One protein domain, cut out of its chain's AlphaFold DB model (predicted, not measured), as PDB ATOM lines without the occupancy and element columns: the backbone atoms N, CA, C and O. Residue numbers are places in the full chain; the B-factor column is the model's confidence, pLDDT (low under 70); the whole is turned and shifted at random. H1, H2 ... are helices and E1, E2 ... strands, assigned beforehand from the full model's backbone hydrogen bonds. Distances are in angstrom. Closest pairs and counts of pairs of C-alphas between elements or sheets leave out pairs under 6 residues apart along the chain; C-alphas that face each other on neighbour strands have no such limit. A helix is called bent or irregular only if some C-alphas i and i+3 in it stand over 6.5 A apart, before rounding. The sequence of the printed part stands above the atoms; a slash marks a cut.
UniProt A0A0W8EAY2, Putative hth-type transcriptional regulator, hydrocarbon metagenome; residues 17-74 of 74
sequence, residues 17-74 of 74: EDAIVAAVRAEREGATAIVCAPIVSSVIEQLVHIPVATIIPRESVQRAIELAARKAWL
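This is residues 17 to 74 of the 74 residues of the protein "Putative hth-type transcriptional regulator" of hydrocarbon metagenome (UniProt A0A0W8EAY2). A small compact head, made of two short side-by-side strands E1 and E2 with helices H1 and H2 packed by them, has one long arm: residues 58 to 74, mostly helix H3, stick out alone. The printed part has 58 residues, with three named helices and two named strands in the order H1, E1, H2, E2, H3; the two-strand sheet, E1 then E2, is parallel, and the class is mostly helix. The whole is only just extended, close to loose, with a radius of gyration of the C-alphas of 15.8 A and spans of 50 by 20 by 17 A, the arm making the length.

Start at H1, residues 17 to 28, and go on to E1, residues 34 to 36: their closest C-alphas, Ala 23 and Ile 34, are 7.1 A apart. Next, H2, residues 38 to 47, touches H1, which meets it with residues 19 to 24 alone; the closest C-alphas, Ile 20 and Ile 44, are 6.2 A apart, at a steep tilt of 48 degrees, the same way. E2, residues 52 to 54, is parallel to E1 at 25 degrees, with N 53 and O 34 within hydrogen-bond range at 2.8 A. E1, H2 and E2 form a strand-helix-strand unit, two parallel neighbour strands with a helix between, its crossover right-handed. The closest C-alphas of H2 and E2, Pro 38 and Thr 54, are 5.6 A apart. H3, residues 58 to 72, is apart from H1, H2 and E1. In H1 and H3 every O i to N i+4 pair is within hydrogen-bond range; in H2 it is 3 of 6, beside 5 of 7 O i to N i+3 pairs.

Find C-alpha 17 at (33.656, 5.951, -18.393), where H1 begins its 17.0 A. H2, 15.1 A long, is irregular: C-alphas 39 and 42 are 7.7 A apart. E1 measures 6.5 A and E2 6.6 A. H3 runs 21.2 A to C-alpha 72 at (44.937, -17.738, -38.832).

Look at Gly 30 and Leu 74, whose C-alphas are the two farthest apart, 49.8 A. The printed part has no cut, and the four links between named elements are tight. Without residues 58 to 74, the body spans 27 by 20 by 15 A. The mean pLDDT of the printed part is 95.7; residue 74, the chain's last, is under 70.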
ATOM      1  N   GLU A  17      33.836   4.907 -19.394       95.94
ATOM      2  CA  GLU A  17      33.656   5.951 -18.393       95.94
ATOM      3  C   GLU A  17      34.173   7.300 -18.913       95.94
ATOM      4  O   GLU A  17      33.467   8.308 -18.835       95.94
ATOM      5  N   ASP A  18      35.356   7.305 -19.539       97.12
ATOM      6  CA  ASP A  18      35.907   8.500 -20.186       97.12
ATOM      7  C   ASP A  18      35.004   8.985 -21.325       97.12
ATOM      8  O   ASP A  18      34.791  10.189 -21.472       97.12
ATOM      9  N   ALA A  19      34.435   8.063 -22.115       97.44
ATOM     10  CA  ALA A  19      33.504   8.387 -23.197       97.44
ATOM     11  C   ALA A  19      32.241   9.088 -22.683       97.44
ATOM     12  O   ALA A  19      31.785  10.060 -23.288       97.44
ATOM     13  N   ILE A  20      31.705   8.639 -21.546       97.06
ATOM     14  CA  ILE A  20      30.542   9.255 -20.902       97.06
ATOM     15  C   ILE A  20      30.874  10.683 -20.451       97.06
ATOM     16  O   ILE A  20      30.148  11.626 -20.778       97.06
ATOM     17  N   VAL A  21      31.995  10.869 -19.747       97.94
ATOM     18  CA  VAL A  21      32.438  12.199 -19.291       97.94
ATOM     19  C   VAL A  21      32.686  13.127 -20.483       97.94
ATOM     20  O   VAL A  21      32.272  14.290 -20.464       97.94
ATOM     21  N   ALA A  22      33.322  12.619 -21.539       98.25
ATOM     22  CA  ALA A  22      33.595  13.361 -22.762       98.25
ATOM     23  C   ALA A  22      32.316  13.788 -23.490       98.25
ATOM     24  O   ALA A  22      32.245  14.923 -23.955       98.25
ATOM     25  N   ALA A  23      31.297  12.929 -23.551       98.12
ATOM     26  CA  ALA A  23      30.019  13.248 -24.179       98.12
ATOM     27  C   ALA A  23      29.296  14.402 -23.468       98.12
ATOM     28  O   ALA A  23      28.921  15.387 -24.106       98.12
ATOM     29  N   VAL A  24      29.190  14.339 -22.136       98.12
ATOM     30  CA  VAL A  24      28.599  15.420 -21.326       98.12
ATOM     31  C   VAL A  24      29.411  16.709 -21.466       98.12
ATOM     32  O   VAL A  24      28.862  17.809 -21.558       98.12
ATOM     33  N   ARG A  25      30.744  16.600 -21.508       98.31
ATOM     34  CA  ARG A  25      31.625  17.747 -21.741       98.31
ATOM     35  C   ARG A  25      31.418  18.351 -23.132       98.31
ATOM     36  O   ARG A  25      31.382  19.573 -23.239       98.31
ATOM     37  N   ALA A  26      31.273  17.531 -24.168       98.31
ATOM     38  CA  ALA A  26      31.046  17.993 -25.532       98.31
ATOM     39  C   ALA A  26      29.751  18.805 -25.637       98.31
ATOM     40  O   ALA A  26      29.765  19.902 -26.198       98.31
ATOM     41  N   GLU A  27      28.667  18.324 -25.025       98.25
ATOM     42  CA  GLU A  27      27.408  19.070 -24.930       98.25
ATOM     43  C   GLU A  27      27.603  20.420 -24.219       98.25
ATOM     44  O   GLU A  27      27.235  21.465 -24.758       98.25
ATOM     45  N   ARG A  28      28.266  20.430 -23.054       97.88
ATOM     46  CA  ARG A  28      28.550  21.666 -22.295       97.88
ATOM     47  C   ARG A  28      29.417  22.665 -23.058       97.88
ATOM     48  O   ARG A  28      29.291  23.868 -22.854       97.88
ATOM     49  N   GLU A  29      30.303  22.184 -23.923       97.94
ATOM     50  CA  GLU A  29      31.142  23.017 -24.788       97.94
ATOM     51  C   GLU A  29      30.414  23.506 -26.057       97.94
ATOM     52  O   GLU A  29      31.024  24.191 -26.886       97.94
ATOM     53  N   GLY A  30      29.121  23.194 -26.198       97.50
ATOM     54  CA  GLY A  30      28.252  23.680 -27.266       97.50
ATOM     55  C   GLY A  30      28.216  22.793 -28.510       97.50
ATOM     56  O   GLY A  30      27.893  23.288 -29.592       97.50
ATOM     57  N   ALA A  31      28.569  21.508 -28.401       98.06
ATOM     58  CA  ALA A  31      28.333  20.563 -29.488       98.06
ATOM     59  C   ALA A  31      26.826  20.457 -29.781       98.06
ATOM     60  O   ALA A  31      26.008  20.418 -28.869       98.06
ATOM     61  N   THR A  32      26.460  20.395 -31.061       97.31
ATOM     62  CA  THR A  32      25.059  20.261 -31.498       97.31
ATOM     63  C   THR A  32      24.671  18.827 -31.845       97.31
ATOM     64  O   THR A  32      23.496  18.558 -32.063       97.31
ATOM     65  N   ALA A  33      25.646  17.922 -31.922       97.81
ATOM     66  CA  ALA A  33      25.463  16.488 -32.089       97.81
ATOM     67  C   ALA A  33      26.737  15.753 -31.645       97.81
ATOM     68  O   ALA A  33      27.834  16.319 -31.691       97.81
ATOM     69  N   ILE A  34      26.593  14.488 -31.262       98.19
ATOM     70  CA  ILE A  34      27.694  13.587 -30.908       98.19
ATOM     71  C   ILE A  34      27.731  12.427 -31.899       98.19
ATOM     72  O   ILE A  34      26.698  11.895 -32.290       98.19
ATOM     73  N   VAL A  35      28.935  12.011 -32.286       97.50
ATOM     74  CA  VAL A  35      29.166  10.785 -33.057       97.50
ATOM     75  C   VAL A  35      30.001   9.840 -32.196       97.50
ATOM     76  O   VAL A  35      31.075  10.231 -31.740       97.50
ATOM     77  N   CYS A  36      29.532   8.616 -31.951       96.69
ATOM     78  CA  CYS A  36      30.230   7.657 -31.085       96.69
ATOM     79  C   CYS A  36      30.068   6.195 -31.546       96.69
ATOM     80  O   CYS A  36      29.388   5.897 -32.529       96.69
ATOM     81  N   ALA A  37      30.755   5.272 -30.866       94.50
ATOM     82  CA  ALA A  37      30.708   3.840 -31.162       94.50
ATOM     83  C   ALA A  37      29.475   3.152 -30.532       94.50
ATOM     84  O   ALA A  37      28.996   3.601 -29.487       94.50
ATOM     85  N   PRO A  38      29.007   2.012 -31.082       92.94
ATOM     86  CA  PRO A  38      27.777   1.357 -30.624       92.94
ATOM     87  C   PRO A  38      27.778   0.988 -29.139       92.94
ATOM     88  O   PRO A  38      26.755   1.138 -28.481       92.94
ATOM     89  N   ILE A  39      28.928   0.568 -28.602       93.88
ATOM     90  CA  ILE A  39      29.070   0.091 -27.218       93.88
ATOM     91  C   ILE A  39      28.692   1.139 -26.157       93.88
ATOM     92  O   ILE A  39      28.287   0.764 -25.065       93.88
ATOM     93  N   VAL A  40      28.784   2.436 -26.481       95.94
ATOM     94  CA  VAL A  40      28.467   3.545 -25.556       95.94
ATOM     95  C   VAL A  40      27.248   4.373 -25.973       95.94
ATOM     96  O   VAL A  40      26.809   5.236 -25.220       95.94
ATOM     97  N   SER A  41      26.710   4.128 -27.170       96.38
ATOM     98  CA  SER A  41      25.677   4.966 -27.793       96.38
ATOM     99  C   SER A  41      24.421   5.128 -26.937       96.38
ATOM    100  O   SER A  41      24.062   6.251 -26.595       96.38
ATOM    101  N   SER A  42      23.820   4.015 -26.510       96.12
ATOM    102  CA  SER A  42      22.594   4.006 -25.707       96.12
ATOM    103  C   SER A  42      22.764   4.693 -24.354       96.12
ATOM    104  O   SER A  42      21.846   5.353 -23.880       96.12
ATOM    105  N   VAL A  43      23.942   4.571 -23.739       97.06
ATOM    106  CA  VAL A  43      24.242   5.231 -22.464       97.06
ATOM    107  C   VAL A  43      24.353   6.738 -22.663       97.06
ATOM    108  O   VAL A  43      23.781   7.501 -21.894       97.06
ATOM    109  N   ILE A  44      25.056   7.186 -23.708       97.94
ATOM    110  CA  ILE A  44      25.206   8.617 -23.994       97.94
ATOM    111  C   ILE A  44      23.851   9.246 -24.338       97.94
ATOM    112  O   ILE A  44      23.547  10.309 -23.808       97.94
ATOM    113  N   GLU A  45      23.020   8.582 -25.147       97.56
ATOM    114  CA  GLU A  45      21.666   9.043 -25.502       97.56
ATOM    115  C   GLU A  45      20.770   9.300 -24.281       97.56
ATOM    116  O   GLU A  45      19.905  10.169 -24.330       97.56
ATOM    117  N   GLN A  46      20.977   8.577 -23.179       97.38
ATOM    118  CA  GLN A  46      20.234   8.780 -21.932       97.38
ATOM    119  C   GLN A  46      20.759   9.950 -21.083       97.38
ATOM    120  O   GLN A  46      20.078  10.371 -20.148       97.38
ATOM    121  N   LEU A  47      21.968  10.447 -21.358       97.38
ATOM    122  CA  LEU A  47      22.678  11.417 -20.516       97.38
ATOM    123  C   LEU A  47      22.760  12.821 -21.119       97.38
ATOM    124  O   LEU A  47      22.939  13.783 -20.371       97.38
ATOM    125  N   VAL A  48      22.658  12.940 -22.441       98.06
ATOM    126  CA  VAL A  48      22.734  14.215 -23.167       98.06
ATOM    127  C   VAL A  48      21.401  14.531 -23.841       98.06
ATOM    128  O   VAL A  48      20.603  13.645 -24.126       98.06
ATOM    129  N   HIS A  49      21.167  15.804 -24.136       98.06
ATOM    130  CA  HIS A  49      19.947  16.304 -24.776       98.06
ATOM    131  C   HIS A  49      20.144  16.614 -26.268       98.06
ATOM    132  O   HIS A  49      19.209  17.050 -26.942       98.06
ATOM    133  N   ILE A  50      21.355  16.413 -26.791       98.31
ATOM    134  CA  ILE A  50      21.698  16.611 -28.203       98.31
ATOM    135  C   ILE A  50      21.679  15.284 -28.980       98.31
ATOM    136  O   ILE A  50      21.935  14.231 -28.400       98.31
ATOM    137  N   PRO A  51      21.415  15.307 -30.300       98.06
ATOM    138  CA  PRO A  51      21.418  14.106 -31.128       98.06
ATOM    139  C   PRO A  51      22.720  13.308 -31.033       98.06
ATOM    140  O   PRO A  51      23.815  13.869 -31.125       98.06
ATOM    141  N   VAL A  52      22.593  11.986 -30.935       98.31
ATOM    142  CA  VAL A  52      23.710  11.040 -30.965       98.31
ATOM    143  C   VAL A  52      23.598  10.194 -32.229       98.31
ATOM    144  O   VAL A  52      22.537   9.667 -32.553       98.31
ATOM    145  N   ALA A  53      24.694  10.075 -32.970       97.69
ATOM    146  CA  ALA A  53      24.797   9.237 -34.152       97.69
ATOM    147  C   ALA A  53      25.813   8.116 -33.912       97.69
ATOM    148  O   ALA A  53      26.986   8.355 -33.616       97.69
ATOM    149  N   THR A  54      25.364   6.875 -34.079       96.75
ATOM    150  CA  THR A  54      26.199   5.688 -33.876       96.75
ATOM    151  C   THR A  54      26.949   5.311 -35.151       96.75
ATOM    152  O   THR A  54      26.343   5.095 -36.202       96.75
ATOM    153  N   ILE A  55      28.273   5.161 -35.066       94.75
ATOM    154  CA  ILE A  55      29.095   4.643 -36.166       94.75
ATOM    155  C   ILE A  55      28.887   3.126 -36.282       94.75
ATOM    156  O   ILE A  55      29.189   2.385 -35.350       94.75
ATOM    157  N   ILE A  56      28.458   2.641 -37.453       92.50
ATOM    158  CA  ILE A  56      28.419   1.202 -37.783       92.50
ATOM    159  C   ILE A  56      29.467   0.901 -38.871       92.50
ATOM    160  O   ILE A  56      29.197   1.095 -40.060       92.50
ATOM    161  N   PRO A  57      30.676   0.431 -38.507       90.44
ATOM    162  CA  PRO A  57      31.822   0.389 -39.416       90.44
ATOM    163  C   PRO A  57      31.864  -0.891 -40.276       90.44
ATOM    164  O   PRO A  57      32.787  -1.695 -40.154       90.44
ATOM    165  N   ARG A  58      30.879  -1.088 -41.169       91.12
ATOM    166  CA  ARG A  58      30.739  -2.307 -42.008       91.12
ATOM    167  C   ARG A  58      32.013  -2.700 -42.762       91.12
ATOM    168  O   ARG A  58      32.504  -3.811 -42.587       91.12
ATOM    169  N   GLU A  59      32.571  -1.795 -43.564       94.75
ATOM    170  CA  GLU A  59      33.763  -2.092 -44.377       94.75
ATOM    171  C   GLU A  59      35.003  -2.375 -43.522       94.75
ATOM    172  O   GLU A  59      35.836  -3.212 -43.868       94.75
ATOM    173  N   SER A  60      35.150  -1.689 -42.386       94.25
ATOM    174  CA  SER A  60      36.265  -1.935 -41.465       94.25
ATOM    175  C   SER A  60      36.140  -3.295 -40.781       94.25
ATOM    176  O   SER A  60      37.150  -3.977 -40.626       94.25
ATOM    177  N   VAL A  61      34.920  -3.718 -40.427       94.56
ATOM    178  CA  VAL A  61      34.658  -5.065 -39.898       94.56
ATOM    179  C   VAL A  61      35.013  -6.122 -40.941       94.56
ATOM    180  O   VAL A  61      35.738  -7.060 -40.619       94.56
ATOM    181  N   GLN A  62      34.584  -5.950 -42.194       96.69
ATOM    182  CA  GLN A  62      34.932  -6.887 -43.265       96.69
ATOM    183  C   GLN A  62      36.453  -7.007 -43.445       96.69
ATOM    184  O   GLN A  62      36.990  -8.114 -43.418       96.69
ATOM    185  N   ARG A  63      37.168  -5.879 -43.540       97.31
ATOM    186  CA  ARG A  63      38.636  -5.874 -43.655       97.31
ATOM    187  C   ARG A  63      39.324  -6.543 -42.462       97.31
ATOM    188  O   ARG A  63      40.318  -7.242 -42.643       97.31
ATOM    189  N   ALA A  64      38.806  -6.355 -41.247       97.06
ATOM    190  CA  ALA A  64      39.340  -7.005 -40.052       97.06
ATOM    191  C   ALA A  64      39.153  -8.532 -40.093       97.06
ATOM    192  O   ALA A  64      40.077  -9.261 -39.735       97.06
ATOM    193  N   ILE A  65      38.002  -9.014 -40.576       96.81
ATOM    194  CA  ILE A  65      37.736 -10.447 -40.776       96.81
ATOM    195  C   ILE A  65      38.699 -11.030 -41.814       96.81
ATOM    196  O   ILE A  65      39.342 -12.043 -41.547       96.81
ATOM    197  N   GLU A  66      38.844 -10.378 -42.972       97.19
ATOM    198  CA  GLU A  66      39.773 -10.812 -44.023       97.19
ATOM    199  C   GLU A  66      41.215 -10.895 -43.503       97.19
ATOM    200  O   GLU A  66      41.932 -11.859 -43.778       97.19
ATOM    201  N   LEU A  67      41.641  -9.909 -42.709       97.56
ATOM    202  CA  LEU A  67      42.960  -9.901 -42.082       97.56
ATOM    203  C   LEU A  67      43.124 -11.032 -41.058       97.56
ATOM    204  O   LEU A  67      44.162 -11.691 -41.044       97.56
ATOM    205  N   ALA A  68      42.126 -11.255 -40.202       97.69
ATOM    206  CA  ALA A  68      42.151 -12.322 -39.206       97.69
ATOM    207  C   ALA A  68      42.224 -13.701 -39.873       97.69
ATOM    208  O   ALA A  68      43.046 -14.522 -39.477       97.69
ATOM    209  N   ALA A  69      41.444 -13.920 -40.936       97.31
ATOM    210  CA  ALA A  69      41.500 -15.142 -41.728       97.31
ATOM    211  C   ALA A  69      42.901 -15.352 -42.321       97.31
ATOM    212  O   ALA A  69      43.498 -16.406 -42.127       97.31
ATOM    213  N   ARG A  70      43.488 -14.332 -42.961       96.69
ATOM    214  CA  ARG A  70      44.855 -14.435 -43.505       96.69
ATOM    215  C   ARG A  70      45.894 -14.806 -42.443       96.69
ATOM    216  O   ARG A  70      46.802 -15.561 -42.751       96.69
ATOM    217  N   LYS A  71      45.768 -14.283 -41.219       96.69
ATOM    218  CA  LYS A  71      46.694 -14.566 -40.109       96.69
ATOM    219  C   LYS A  71      46.482 -15.928 -39.449       96.69
ATOM    220  O   LYS A  71      47.419 -16.435 -38.859       96.69
ATOM    221  N   ALA A  72      45.264 -16.467 -39.476       94.88
ATOM    222  CA  ALA A  72      44.937 -17.738 -38.832       94.88
ATOM    223  C   ALA A  72      45.313 -18.965 -39.681       94.88
ATOM    224  O   ALA A  72      45.484 -20.049 -39.133       94.88
ATOM    225  N   TRP A  73      45.395 -18.801 -41.006       81.81
ATOM    226  CA  TRP A  73      45.709 -19.866 -41.970       81.81
ATOM    227  C   TRP A  73      47.123 -19.750 -42.579       81.81
ATOM    228  O   TRP A  73      47.428 -20.444 -43.549       81.81
ATOM    229  N   LEU A  74      47.966 -18.874 -42.020       56.12
ATOM    230  CA  LEU A  74      49.428 -18.840 -42.169       56.12
ATOM    231  C   LEU A  74      50.057 -19.380 -40.882       56.12
ATOM    232  O   LEU A  74      51.088 -20.074 -40.993       56.12
TER     233      LEU A  74